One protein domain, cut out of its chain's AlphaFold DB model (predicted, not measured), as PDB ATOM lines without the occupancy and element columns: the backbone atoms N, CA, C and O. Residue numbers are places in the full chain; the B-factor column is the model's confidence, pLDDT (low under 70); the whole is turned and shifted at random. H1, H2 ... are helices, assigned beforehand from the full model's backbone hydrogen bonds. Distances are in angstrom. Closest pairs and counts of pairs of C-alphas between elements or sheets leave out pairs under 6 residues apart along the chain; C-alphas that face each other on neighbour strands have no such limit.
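Overview. This is residues 696 to 791 of the 1082 residues of an uncharacterized protein of Branchiostoma floridae (UniProt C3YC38). A tight helical hairpin, H5 and the longer H6, forms one side of a rounded cluster of helices, and H1 and H4, running opposite ways, form another. H2 stands between H4 and H5 at one side of the cluster, with short H3 near its last turns, while residues 778 to 791 form a tail that folds back past H5. The printed part has 96 residues with six named helices, H1 to H6 in chain order, and no named strand; the class is all helix. It is compact, with a radius of gyration of the C-alphas of 12.9 A and spans of 37 by 26 by 24 A.

Arrangement. H6, residues 762 to 777, touches H5, residues 750 to 758, with residues 762 to 769 alone, at a shallow tilt of 9 degrees, opposite ways; the closest C-alphas, of Ala 753 and Val 765, are 4.9 A apart. H1, residues 696 to 701, is close to H6 but not clearly touching, with C-alphas 699 and 764 closest at 7.0 A. H1 touches H4, residues 731 to 740, at a shallow tilt of 21 degrees, opposite ways, with C-alphas 700 and 731 closest at 6.7 A. H2, residues 705 to 717, is close to H5 but not clearly touching, at a steep tilt of 54 degrees; C-alphas 711 and 755 are closest at 7.1 A. With residues 712 to 716 alone, H2 only just touches H3, residues 723 to 726, with 3 pairs of C-alphas within 8 A, the closest being 716 and 723 at 5.7 A. H4 and H6 are apart. Every O i to N i+4 pair is within hydrogen-bond range in H1, H4 and H5, against 8 of 9 in H2 and 11 of 12 in H6; H3 is too short for such a pair.

Along the chain. H6 is 23.2 A long, H2 18.6 A and H4 14.3 A. H1 begins at C-alpha 696 (42.253, 57.473, 72.426), and H6 ends at C-alpha 777 (30.569, 65.894, 58.799).

Size, cuts and confidence. The farthest C-alphas, of Lys 706 and Asp 780, are 39.0 A apart. The printed part has no cut and no long link. Residue 747 and residues 777 to 786 have pLDDT under 70.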
ATOM      1  N   TYR A 696      41.487  58.681  72.091       83.38
ATOM      2  CA  TYR A 696      42.253  57.473  72.426       83.38
ATOM      3  C   TYR A 696      43.001  57.579  73.757       83.38
ATOM      4  O   TYR A 696      43.032  56.600  74.500       83.38
ATOM      5  N   MET A 697      43.549  58.752  74.099       72.88
ATOM      6  CA  MET A 697      44.136  58.976  75.425       72.88
ATOM      7  C   MET A 697      43.092  58.863  76.535       72.88
ATOM      8  O   MET A 697      43.331  58.146  77.501       72.88
ATOM      9  N   LYS A 698      41.916  59.480  76.370       79.00
ATOM     10  CA  LYS A 698      40.834  59.383  77.357       79.00
ATOM     11  C   LYS A 698      40.372  57.937  77.569       79.00
ATOM     12  O   LYS A 698      40.246  57.494  78.703       79.00
ATOM     13  N   ILE A 699      40.199  57.174  76.487       82.88
ATOM     14  CA  ILE A 699      39.885  55.741  76.583       82.88
ATOM     15  C   ILE A 699      41.006  54.983  77.317       82.88
ATOM     16  O   ILE A 699      40.716  54.093  78.102       82.88
ATOM     17  N   ASN A 700      42.278  55.324  77.101       81.00
ATOM     18  CA  ASN A 700      43.395  54.675  77.794       81.00
ATOM     19  C   ASN A 700      43.480  55.023  79.295       81.00
ATOM     20  O   ASN A 700      43.982  54.212  80.065       81.00
ATOM     21  N   GLU A 701      43.011  56.200  79.715       76.56
ATOM     22  CA  GLU A 701      42.973  56.624  81.126       76.56
ATOM     23  C   GLU A 701      41.809  55.979  81.913       76.56
ATOM     24  O   GLU A 701      41.961  55.694  83.099       76.56
ATOM     25  N   ASP A 702      40.683  55.680  81.252       80.12
ATOM     26  CA  ASP A 702      39.448  55.142  81.862       80.12
ATOM     27  C   ASP A 702      39.349  53.587  81.869       80.12
ATOM     28  O   ASP A 702      38.322  53.001  82.259       80.12
ATOM     29  N   LEU A 703      40.395  52.883  81.419       82.62
ATOM     30  CA  LEU A 703      40.442  51.416  81.324       82.62
ATOM     31  C   LEU A 703      41.472  50.802  82.280       82.62
ATOM     32  O   LEU A 703      42.618  51.229  82.359       82.62
ATOM     33  N   SER A 704      41.063  49.746  82.982       82.38
ATOM     34  CA  SER A 704      41.923  48.981  83.889       82.38
ATOM     35  C   SER A 704      42.799  47.956  83.154       82.38
ATOM     36  O   SER A 704      42.504  47.534  82.037       82.38
ATOM     37  N   GLU A 705      43.836  47.447  83.826       79.94
ATOM     38  CA  GLU A 705      44.641  46.314  83.334       79.94
ATOM     39  C   GLU A 705      43.824  45.020  83.130       79.94
ATOM     40  O   GLU A 705      44.245  44.142  82.375       79.94
ATOM     41  N   LYS A 706      42.650  44.867  83.768       80.06
ATOM     42  CA  LYS A 706      41.699  43.791  83.427       80.06
ATOM     43  C   LYS A 706      41.015  44.111  82.095       80.06
ATOM     44  O   LYS A 706      41.131  43.317  81.166       80.06
ATOM     45  N   ASP A 707      40.429  45.304  81.966       85.25
ATOM     46  CA  ASP A 707      39.732  45.749  80.749       85.25
ATOM     47  C   ASP A 707      40.619  45.646  79.496       85.25
ATOM     48  O   ASP A 707      40.195  45.130  78.463       85.25
ATOM     49  N   VAL A 708      41.881  46.083  79.581       85.44
ATOM     50  CA  VAL A 708      42.841  46.019  78.464       85.44
ATOM     51  C   VAL A 708      43.140  44.571  78.053       85.44
ATOM     52  O   VAL A 708      43.340  44.297  76.866       85.44
ATOM     53  N   ARG A 709      43.140  43.613  78.989       84.19
ATOM     54  CA  ARG A 709      43.319  42.184  78.673       84.19
ATOM     55  C   ARG A 709      42.069  41.587  78.033       84.19
ATOM     56  O   ARG A 709      42.206  40.938  76.997       84.19
ATOM     57  N   SER A 710      40.875  41.903  78.531       85.19
ATOM     58  CA  SER A 710      39.610  41.507  77.897       85.19
ATOM     59  C   SER A 710      39.487  42.081  76.471       85.19
ATOM     60  O   SER A 710      39.136  41.357  75.539       85.19
ATOM     61  N   LEU A 711      39.926  43.328  76.237       87.69
ATOM     62  CA  LEU A 711      40.013  43.932  74.894       87.69
ATOM     63  C   LEU A 711      41.022  43.237  73.968       87.69
ATOM     64  O   LEU A 711      40.757  43.067  72.776       87.69
ATOM     65  N   ARG A 712      42.183  42.816  74.480       87.88
ATOM     66  CA  ARG A 712      43.131  41.999  73.699       87.88
ATOM     67  C   ARG A 712      42.515  40.640  73.354       87.88
ATOM     68  O   ARG A 712      42.667  40.184  72.222       87.88
ATOM     69  N   ALA A 713      41.810  40.014  74.297       84.44
ATOM     70  CA  ALA A 713      41.180  38.713  74.114       84.44
ATOM     71  C   ALA A 713      40.073  38.755  73.046       84.44
ATOM     72  O   ALA A 713      40.086  37.930  72.130       84.44
ATOM     73  N   ILE A 714      39.177  39.745  73.101       86.94
ATOM     74  CA  ILE A 714      38.045  39.864  72.173       86.94
ATOM     75  C   ILE A 714      38.473  40.197  70.735       86.94
ATOM     76  O   ILE A 714      37.955  39.616  69.781       86.94
ATOM     77  N   LEU A 715      39.498  41.042  70.565       86.94
ATOM     78  CA  LEU A 715      40.086  41.350  69.253       86.94
ATOM     79  C   LEU A 715      40.739  40.132  68.580       86.94
ATOM     80  O   LEU A 715      40.863  40.104  67.352       86.94
ATOM     81  N   VAL A 716      41.155  39.139  69.371       85.62
ATOM     82  CA  VAL A 716      41.663  37.851  68.881       85.62
ATOM     83  C   VAL A 716      40.515  36.886  68.582       85.62
ATOM     84  O   VAL A 716      40.573  36.233  67.541       85.62
ATOM     85  N   THR A 717      39.477  36.822  69.430       83.06
ATOM     86  CA  THR A 717      38.276  35.987  69.214       83.06
ATOM     87  C   THR A 717      37.646  36.262  67.849       83.06
ATOM     88  O   THR A 717      37.500  35.345  67.046       83.06
ATOM     89  N   ASP A 718      37.373  37.531  67.532       83.12
ATOM     90  CA  ASP A 718      36.730  37.922  66.268       83.12
ATOM     91  C   ASP A 718      37.720  38.077  65.093       83.12
ATOM     92  O   ASP A 718      37.406  38.663  64.048       83.12
ATOM     93  N   GLY A 719      38.959  37.594  65.248       82.88
ATOM     94  CA  GLY A 719      39.985  37.614  64.202       82.88
ATOM     95  C   GLY A 719      40.333  39.016  63.687       82.88
ATOM     96  O   GLY A 719      40.803  39.169  62.557       82.88
ATOM     97  N   HIS A 720      40.072  40.058  64.480       85.94
ATOM     98  CA  HIS A 720      40.330  41.445  64.101       85.94
ATOM     99  C   HIS A 720      41.827  41.757  64.114       85.94
ATOM    100  O   HIS A 720      42.311  42.433  63.205       85.94
ATOM    101  N   LEU A 721      42.560  41.207  65.089       86.12
ATOM    102  CA  LEU A 721      44.019  41.240  65.168       86.12
ATOM    103  C   LEU A 721      44.580  39.860  65.548       86.12
ATOM    104  O   LEU A 721      43.977  39.090  66.288       86.12
ATOM    105  N   ALA A 722      45.776  39.540  65.050       83.06
ATOM    106  CA  ALA A 722      46.455  38.290  65.391       83.06
ATOM    107  C   ALA A 722      47.037  38.342  66.815       83.06
ATOM    108  O   ALA A 722      47.684  39.327  67.171       83.06
ATOM    109  N   ARG A 723      46.905  37.254  67.591       79.50
ATOM    110  CA  ARG A 723      47.366  37.150  68.994       79.50
ATOM    111  C   ARG A 723      48.773  37.716  69.231       79.50
ATOM    112  O   ARG A 723      48.944  38.602  70.059       79.50
ATOM    113  N   GLY A 724      49.755  37.281  68.438       76.31
ATOM    114  CA  GLY A 724      51.150  37.728  68.564       76.31
ATOM    115  C   GLY A 724      51.406  39.207  68.234       76.31
ATOM    116  O   GLY A 724      52.507  39.686  68.483       76.31
ATOM    117  N   LYS A 725      50.423  39.936  67.681       78.50
ATOM    118  CA  LYS A 725      50.479  41.398  67.529       78.50
ATOM    119  C   LYS A 725      49.936  42.141  68.751       78.50
ATOM    120  O   LYS A 725      50.445  43.209  69.055       78.50
ATOM    121  N   VAL A 726      48.920  41.612  69.440       82.75
ATOM    122  CA  VAL A 726      48.243  42.317  70.550       82.75
ATOM    123  C   VAL A 726      48.807  41.993  71.933       82.75
ATOM    124  O   VAL A 726      48.729  42.828  72.826       82.75
ATOM    125  N   GLU A 727      49.413  40.815  72.105       74.62
ATOM    126  CA  GLU A 727      49.891  40.284  73.396       74.62
ATOM    127  C   GLU A 727      50.899  41.197  74.120       74.62
ATOM    128  O   GLU A 727      51.001  41.154  75.343       74.62
ATOM    129  N   LYS A 728      51.624  42.044  73.376       74.06
ATOM    130  CA  LYS A 728      52.591  43.021  73.914       74.06
ATOM    131  C   LYS A 728      52.347  44.461  73.453       74.06
ATOM    132  O   LYS A 728      53.159  45.325  73.761       74.06
ATOM    133  N   ALA A 729      51.269  44.715  72.713       75.88
ATOM    134  CA  ALA A 729      50.957  46.049  72.216       75.88
ATOM    135  C   ALA A 729      50.280  46.892  73.302       75.88
ATOM    136  O   ALA A 729      49.379  46.421  74.006       75.88
ATOM    137  N   THR A 730      50.692  48.150  73.407       79.25
ATOM    138  CA  THR A 730      49.961  49.199  74.126       79.25
ATOM    139  C   THR A 730      48.586  49.425  73.493       79.25
ATOM    140  O   THR A 730      48.361  49.099  72.325       79.25
ATOM    141  N   LEU A 731      47.644  50.006  74.241       80.38
ATOM    142  CA  LEU A 731      46.302  50.267  73.719       80.38
ATOM    143  C   LEU A 731      46.329  51.217  72.502       80.38
ATOM    144  O   LEU A 731      45.627  50.989  71.519       80.38
ATOM    145  N   SER A 732      47.225  52.208  72.512       78.81
ATOM    146  CA  SER A 732      47.469  53.107  71.377       78.81
ATOM    147  C   SER A 732      47.973  52.372  70.128       78.81
ATOM    148  O   SER A 732      47.509  52.642  69.022       78.81
ATOM    149  N   GLU A 733      48.888  51.405  70.277       79.38
ATOM    150  CA  GLU A 733      49.326  50.550  69.162       79.38
ATOM    151  C   GLU A 733      48.192  49.652  68.652       79.38
ATOM    152  O   GLU A 733      48.085  49.432  67.446       79.38
ATOM    153  N   ILE A 734      47.311  49.171  69.536       85.31
ATOM    154  CA  ILE A 734      46.116  48.408  69.154       85.31
ATOM    155  C   ILE A 734      45.176  49.265  68.298       85.31
ATOM    156  O   ILE A 734      44.773  48.816  67.223       85.31
ATOM    157  N   PHE A 735      44.872  50.501  68.705       87.56
ATOM    158  CA  PHE A 735      44.036  51.404  67.907       87.56
ATOM    159  C   PHE A 735      44.682  51.750  66.557       87.56
ATOM    160  O   PHE A 735      44.013  51.647  65.529       87.56
ATOM    161  N   ASN A 736      45.991  52.026  66.521       81.94
ATOM    162  CA  ASN A 736      46.728  52.234  65.268       81.94
ATOM    163  C   ASN A 736      46.636  51.011  64.332       81.94
ATOM    164  O   ASN A 736      46.358  51.164  63.144       81.94
ATOM    165  N   MET A 737      46.794  49.786  64.851       86.81
ATOM    166  CA  MET A 737      46.651  48.561  64.050       86.81
ATOM    167  C   MET A 737      45.224  48.348  63.519       86.81
ATOM    168  O   MET A 737      45.053  47.770  62.442       86.81
ATOM    169  N   LEU A 738      44.196  48.796  64.248       85.94
ATOM    170  CA  LEU A 738      42.807  48.762  63.784       85.94
ATOM    171  C   LEU A 738      42.540  49.812  62.692       85.94
ATOM    172  O   LEU A 738      41.786  49.515  61.762       85.94
ATOM    173  N   GLU A 739      43.176  50.987  62.751       84.25
ATOM    174  CA  GLU A 739      43.125  51.993  61.676       84.25
ATOM    175  C   GLU A 739      43.857  51.527  60.411       84.25
ATOM    176  O   GLU A 739      43.271  51.514  59.329       84.25
ATOM    177  N   GLU A 740      45.098  51.044  60.534       81.88
ATOM    178  CA  GLU A 740      45.855  50.455  59.417       81.88
ATOM    179  C   GLU A 740      45.103  49.276  58.772       81.88
ATOM    180  O   GLU A 740      45.098  49.102  57.550       81.88
ATOM    181  N   GLY A 741      44.414  48.478  59.594       79.69
ATOM    182  CA  GLY A 741      43.555  47.377  59.166       79.69
ATOM    183  C   GLY A 741      42.213  47.794  58.550       79.69
ATOM    184  O   GLY A 741      41.452  46.910  58.153       79.69
ATOM    185  N   ASN A 742      41.904  49.097  58.470       80.00
ATOM    186  CA  ASN A 742      40.605  49.652  58.060       80.00
ATOM    187  C   ASN A 742      39.409  49.059  58.842       80.00
ATOM    188  O   ASN A 742      38.311  48.910  58.300       80.00
ATOM    189  N   LYS A 743      39.633  48.678  60.109       83.19
ATOM    190  CA  LYS A 743      38.623  48.138  61.040       83.19
ATOM    191  C   LYS A 743      37.902  49.250  61.796       83.19
ATOM    192  O   LYS A 743      36.704  49.150  62.037       83.19
ATOM    193  N   ILE A 744      38.649  50.297  62.133       84.81
ATOM    194  CA  ILE A 744      38.147  51.604  62.557       84.81
ATOM    195  C   ILE A 744      38.781  52.671  61.656       84.81
ATOM    196  O   ILE A 744      39.744  52.392  60.943       84.81
ATOM    197  N   GLY A 745      38.231  53.879  61.633       76.75
ATOM    198  CA  GLY A 745      38.783  54.982  60.848       76.75
ATOM    199  C   GLY A 745      37.837  56.174  60.793       76.75
ATOM    200  O   GLY A 745      36.901  56.256  61.592       76.75
ATOM    201  N   LYS A 746      38.076  57.099  59.852       72.12
ATOM    202  CA  LYS A 746      37.306  58.347  59.745       72.12
ATOM    203  C   LYS A 746      35.799  58.073  59.637       72.12
ATOM    204  O   LYS A 746      35.380  57.319  58.762       72.12
ATOM    205  N   GLY A 747      35.010  58.626  60.559       69.81
ATOM    206  CA  GLY A 747      33.560  58.412  60.675       69.81
ATOM    207  C   GLY A 747      33.094  56.996  61.066       69.81
ATOM    208  O   GLY A 747      31.933  56.792  61.404       69.81
ATOM    209  N   ASN A 748      33.980  55.997  61.070       82.12
ATOM    210  CA  ASN A 748      33.648  54.600  61.338       82.12
ATOM    211  C   ASN A 748      34.402  54.098  62.574       82.12
ATOM    212  O   ASN A 748      35.461  53.481  62.472       82.12
ATOM    213  N   LEU A 749      33.839  54.371  63.752       87.12
ATOM    214  CA  LEU A 749      34.327  53.865  65.041       87.12
ATOM    215  C   LEU A 749      33.399  52.789  65.638       87.12
ATOM    216  O   LEU A 749      33.466  52.511  66.831       87.12
ATOM    217  N   VAL A 750      32.546  52.161  64.816       87.81
ATOM    218  CA  VAL A 750      31.509  51.214  65.272       87.81
ATOM    219  C   VAL A 750      32.103  50.048  66.064       87.81
ATOM    220  O   VAL A 750      31.578  49.701  67.115       87.81
ATOM    221  N   LEU A 751      33.228  49.487  65.614       87.88
ATOM    222  CA  LEU A 751      33.908  48.413  66.337       87.88
ATOM    223  C   LEU A 751      34.433  48.868  67.713       87.88
ATOM    224  O   LEU A 751      34.329  48.126  68.684       87.88
ATOM    225  N   LEU A 752      34.962  50.092  67.813       89.56
ATOM    226  CA  LEU A 752      35.451  50.654  69.076       89.56
ATOM    227  C   LEU A 752      34.294  50.906  70.058       89.56
ATOM    228  O   LEU A 752      34.420  50.598  71.240       89.56
ATOM    229  N   ALA A 753      33.158  51.400  69.558       89.69
ATOM    230  CA  ALA A 753      31.927  51.547  70.332       89.69
ATOM    231  C   ALA A 753      31.394  50.185  70.820       89.69
ATOM    232  O   ALA A 753      31.119  50.034  72.007       89.69
ATOM    233  N   ASP A 754      31.327  49.171  69.947       88.62
ATOM    234  CA  ASP A 754      30.935  47.797  70.304       88.62
ATOM    235  C   ASP A 754      31.848  47.214  71.408       88.62
ATOM    236  O   ASP A 754      31.350  46.630  72.373       88.62
ATOM    237  N   MET A 755      33.170  47.404  71.299       89.25
ATOM    238  CA  MET A 755      34.162  46.962  72.294       89.25
ATOM    239  C   MET A 755      33.966  47.631  73.658       89.25
ATOM    240  O   MET A 755      33.920  46.945  74.678       89.25
ATOM    241  N   LEU A 756      33.817  48.957  73.689       89.94
ATOM    242  CA  LEU A 756      33.600  49.710  74.929       89.94
ATOM    243  C   LEU A 756      32.244  49.390  75.564       89.94
ATOM    244  O   LEU A 756      32.138  49.309  76.787       89.94
ATOM    245  N   LYS A 757      31.216  49.151  74.745       87.94
ATOM    246  CA  LYS A 757      29.880  48.776  75.208       87.94
ATOM    247  C   LYS A 757      29.882  47.428  75.915       87.94
ATOM    248  O   LYS A 757      29.282  47.301  76.976       87.94
ATOM    249  N   ALA A 758      30.577  46.443  75.356       80.69
ATOM    250  CA  ALA A 758      30.688  45.123  75.962       80.69
ATOM    251  C   ALA A 758      31.613  45.097  77.205       80.69
ATOM    252  O   ALA A 758      31.523  44.165  77.994       80.69
ATOM    253  N   LEU A 759      32.428  46.137  77.437       81.81
ATOM    254  CA  LEU A 759      33.092  46.409  78.727       81.81
ATOM    255  C   LEU A 759      32.214  47.197  79.730       81.81
ATOM    256  O   LEU A 759      32.712  47.649  80.760       81.81
ATOM    257  N   GLY A 760      30.947  47.482  79.414       82.50
ATOM    258  CA  GLY A 760      30.073  48.314  80.253       82.50
ATOM    259  C   GLY A 760      30.442  49.807  80.300       82.50
ATOM    260  O   GLY A 760      29.902  50.554  81.115       82.50
ATOM    261  N   LYS A 761      31.338  50.292  79.430       87.88
ATOM    262  CA  LYS A 761      31.847  51.678  79.439       87.88
ATOM    263  C   LYS A 761      30.911  52.640  78.687       87.88
ATOM    264  O   LYS A 761      31.348  53.369  77.798       87.88
ATOM    265  N   GLU A 762      29.618  52.656  79.025       84.81
ATOM    266  CA  GLU A 762      28.578  53.361  78.246       84.81
ATOM    267  C   GLU A 762      28.856  54.856  78.003       84.81
ATOM    268  O   GLU A 762      28.547  55.362  76.925       84.81
ATOM    269  N   LYS A 763      29.491  55.562  78.954       82.81
ATOM    270  CA  LYS A 763      29.877  56.973  78.764       82.81
ATOM    271  C   LYS A 763      30.887  57.144  77.619       82.81
ATOM    272  O   LYS A 763      30.694  57.995  76.755       82.81
ATOM    273  N   LEU A 764      31.905  56.280  77.542       87.06
ATOM    274  CA  LEU A 764      32.880  56.295  76.444       87.06
ATOM    275  C   LEU A 764      32.253  55.886  75.102       87.06
ATOM    276  O   LEU A 764      32.662  56.401  74.067       87.06
ATOM    277  N   VAL A 765      31.251  54.998  75.105       89.19
ATOM    278  CA  VAL A 765      30.507  54.626  73.885       89.19
ATOM    279  C   VAL A 765      29.836  55.854  73.272       89.19
ATOM    280  O   VAL A 765      30.033  56.117  72.088       89.19
ATOM    281  N   GLN A 766      29.107  56.633  74.079       85.00
ATOM    282  CA  GLN A 766      28.432  57.852  73.615       85.00
ATOM    283  C   GLN A 766      29.433  58.863  73.037       85.00
ATOM    284  O   GLN A 766      29.194  59.429  71.975       85.00
ATOM    285  N   GLU A 767      30.589  59.042  73.680       85.75
ATOM    286  CA  GLU A 767      31.638  59.940  73.185       85.75
ATOM    287  C   GLU A 767      32.281  59.460  71.876       85.75
ATOM    288  O   GLU A 767      32.534  60.273  70.986       85.75
ATOM    289  N   VAL A 768      32.507  58.151  71.718       87.12
ATOM    290  CA  VAL A 768      33.017  57.555  70.472       87.12
ATOM    291  C   VAL A 768      32.000  57.688  69.332       87.12
ATOM    292  O   VAL A 768      32.386  58.010  68.205       87.12
ATOM    293  N   GLU A 769      30.709  57.485  69.607       88.44
ATOM    294  CA  GLU A 769      29.623  57.659  68.634       88.44
ATOM    295  C   GLU A 769      29.438  59.134  68.234       88.44
ATOM    296  O   GLU A 769      29.356  59.444  67.042       88.44
ATOM    297  N   GLU A 770      29.451  60.064  69.196       86.12
ATOM    298  CA  GLU A 770      29.413  61.505  68.919       86.12
ATOM    299  C   GLU A 770      30.640  61.979  68.135       86.12
ATOM    300  O   GLU A 770      30.507  62.785  67.210       86.12
ATOM    301  N   PHE A 771      31.836  61.492  68.482       85.12
ATOM    302  CA  PHE A 771      33.058  61.816  67.754       85.12
ATOM    303  C   PHE A 771      32.971  61.324  66.308       85.12
ATOM    304  O   PHE A 771      33.230  62.100  65.390       85.12
ATOM    305  N   ALA A 772      32.549  60.073  66.091       83.69
ATOM    306  CA  ALA A 772      32.369  59.511  64.756       83.69
ATOM    307  C   ALA A 772      31.384  60.339  63.909       83.69
ATOM    308  O   ALA A 772      31.684  60.646  62.758       83.69
ATOM    309  N   LEU A 773      30.258  60.772  64.489       81.31
ATOM    310  CA  LEU A 773      29.262  61.588  63.790       81.31
ATOM    311  C   LEU A 773      29.808  62.966  63.370       81.31
ATOM    312  O   LEU A 773      29.518  63.437  62.272       81.31
ATOM    313  N   ARG A 774      30.615  63.615  64.221       79.69
ATOM    314  CA  ARG A 774      31.271  64.898  63.893       79.69
ATOM    315  C   ARG A 774      32.334  64.709  62.803       79.69
ATOM    316  O   ARG A 774      32.374  65.461  61.832       79.69
ATOM    317  N   ASP A 775      33.131  63.654  62.929       75.50
ATOM    318  CA  ASP A 775      34.204  63.268  62.008       75.50
ATOM    319  C   ASP A 775      33.681  62.866  60.607       75.50
ATOM    320  O   ASP A 775      34.367  63.099  59.610       75.50
ATOM    321  N   GLU A 776      32.444  62.355  60.494       70.94
ATOM    322  CA  GLU A 776      31.729  62.207  59.209       70.94
ATOM    323  C   GLU A 776      31.386  63.565  58.558       70.94
ATOM    324  O   GLU A 776      31.424  63.680  57.332       70.94
ATOM    325  N   THR A 777      31.056  64.604  59.339       64.62
ATOM    326  CA  THR A 777      30.569  65.894  58.799       64.62
ATOM    327  C   THR A 777      31.659  66.852  58.302       64.62
ATOM    328  O   THR A 777      31.372  67.703  57.459       64.62
ATOM    329  N   ASP A 778      32.904  66.692  58.759       59.34
ATOM    330  CA  ASP A 778      34.032  67.597  58.469       59.34
ATOM    331  C   ASP A 778      34.942  67.121  57.302       59.34
ATOM    332  O   ASP A 778      36.106  67.521  57.200       59.34
ATOM    333  N   GLY A 779      34.476  66.227  56.418       51.69
ATOM    334  CA  GLY A 779      35.303  65.632  55.354       51.69
ATOM    335  C   GLY A 779      34.638  65.486  53.982       51.69
ATOM    336  O   GLY A 779      33.462  65.156  53.878       51.69
ATOM    337  N   ASP A 780      35.428  65.670  52.917       51.06
ATOM    338  CA  ASP A 780      35.077  65.200  51.567       51.06
ATOM    339  C   ASP A 780      35.053  63.656  51.533       51.06
ATOM    340  O   ASP A 780      35.670  63.007  52.383       51.06
ATOM    341  N   ALA A 781      34.332  63.064  50.577       52.84
ATOM    342  CA  ALA A 781      33.931  61.653  50.586       52.84
ATOM    343  C   ALA A 781      35.115  60.661  50.513       52.84
ATOM    344  O   ALA A 781      35.507  60.189  49.442       52.84
ATOM    345  N   GLY A 782      35.669  60.332  51.684       51.94
ATOM    346  CA  GLY A 782      36.745  59.364  51.873       51.94
ATOM    347  C   GLY A 782      36.326  57.913  51.619       51.94
ATOM    348  O   GLY A 782      35.146  57.584  51.482       51.94
ATOM    349  N   ILE A 783      37.322  57.027  51.546       52.50
ATOM    350  CA  ILE A 783      37.128  55.597  51.277       52.50
ATOM    351  C   ILE A 783      36.225  54.987  52.357       52.50
ATOM    352  O   ILE A 783      36.574  54.992  53.535       52.50
ATOM    353  N   LEU A 784      35.085  54.429  51.938       53.59
ATOM    354  CA  LEU A 784      34.152  53.712  52.807       53.59
ATOM    355  C   LEU A 784      34.844  52.494  53.437       53.59
ATOM    356  O   LEU A 784      34.979  51.447  52.798       53.59
ATOM    357  N   THR A 785      35.268  52.623  54.692       59.44
ATOM    358  CA  THR A 785      35.736  51.490  55.493       59.44
ATOM    359  C   THR A 785      34.543  50.583  55.832       59.44
ATOM    360  O   THR A 785      33.447  51.085  56.103       59.44
ATOM    361  N   PRO A 786      34.688  49.244  55.801       62.12
ATOM    362  CA  PRO A 786      33.593  48.347  56.158       62.12
ATOM    363  C   PRO A 786      33.154  48.562  57.611       62.12
ATOM    364  O   PRO A 786      33.993  48.622  58.509       62.12
ATOM    365  N   LYS A 787      31.844  48.640  57.872       73.69
ATOM    366  CA  LYS A 787      31.327  48.616  59.249       73.69
ATOM    367  C   LYS A 787      31.466  47.191  59.786       73.69
ATOM    368  O   LYS A 787      30.713  46.305  59.390       73.69
ATOM    369  N   VAL A 788      32.477  46.980  60.625       80.06
ATOM    370  CA  VAL A 788      32.721  45.730  61.354       80.06
ATOM    371  C   VAL A 788      32.142  45.881  62.761       80.06
ATOM    372  O   VAL A 788      32.222  46.957  63.352       80.06
ATOM    373  N   GLN A 789      31.543  44.812  63.271       84.06
ATOM    374  CA  GLN A 789      30.969  44.720  64.611       84.06
ATOM    375  C   GLN A 789      31.511  43.481  65.309       84.06
ATOM    376  O   GLN A 789      31.954  42.543  64.644       84.06
ATOM    377  N   LEU A 790      31.425  43.476  66.637       85.25
ATOM    378  CA  LEU A 790      31.749  42.297  67.429       85.25
ATOM    379  C   LEU A 790      30.699  41.197  67.222       85.25
ATOM    380  O   LEU A 790      29.493  41.480  67.143       85.25
ATOM    381  N   SER A 791      31.146  39.943  67.178       83.94
ATOM    382  CA  SER A 791      30.278  38.772  67.056       83.94
ATOM    383  C   SER A 791      29.395  38.594  68.297       83.94
ATOM    384  O   SER A 791      29.700  39.073  69.392       83.94
TER     385      SER A 791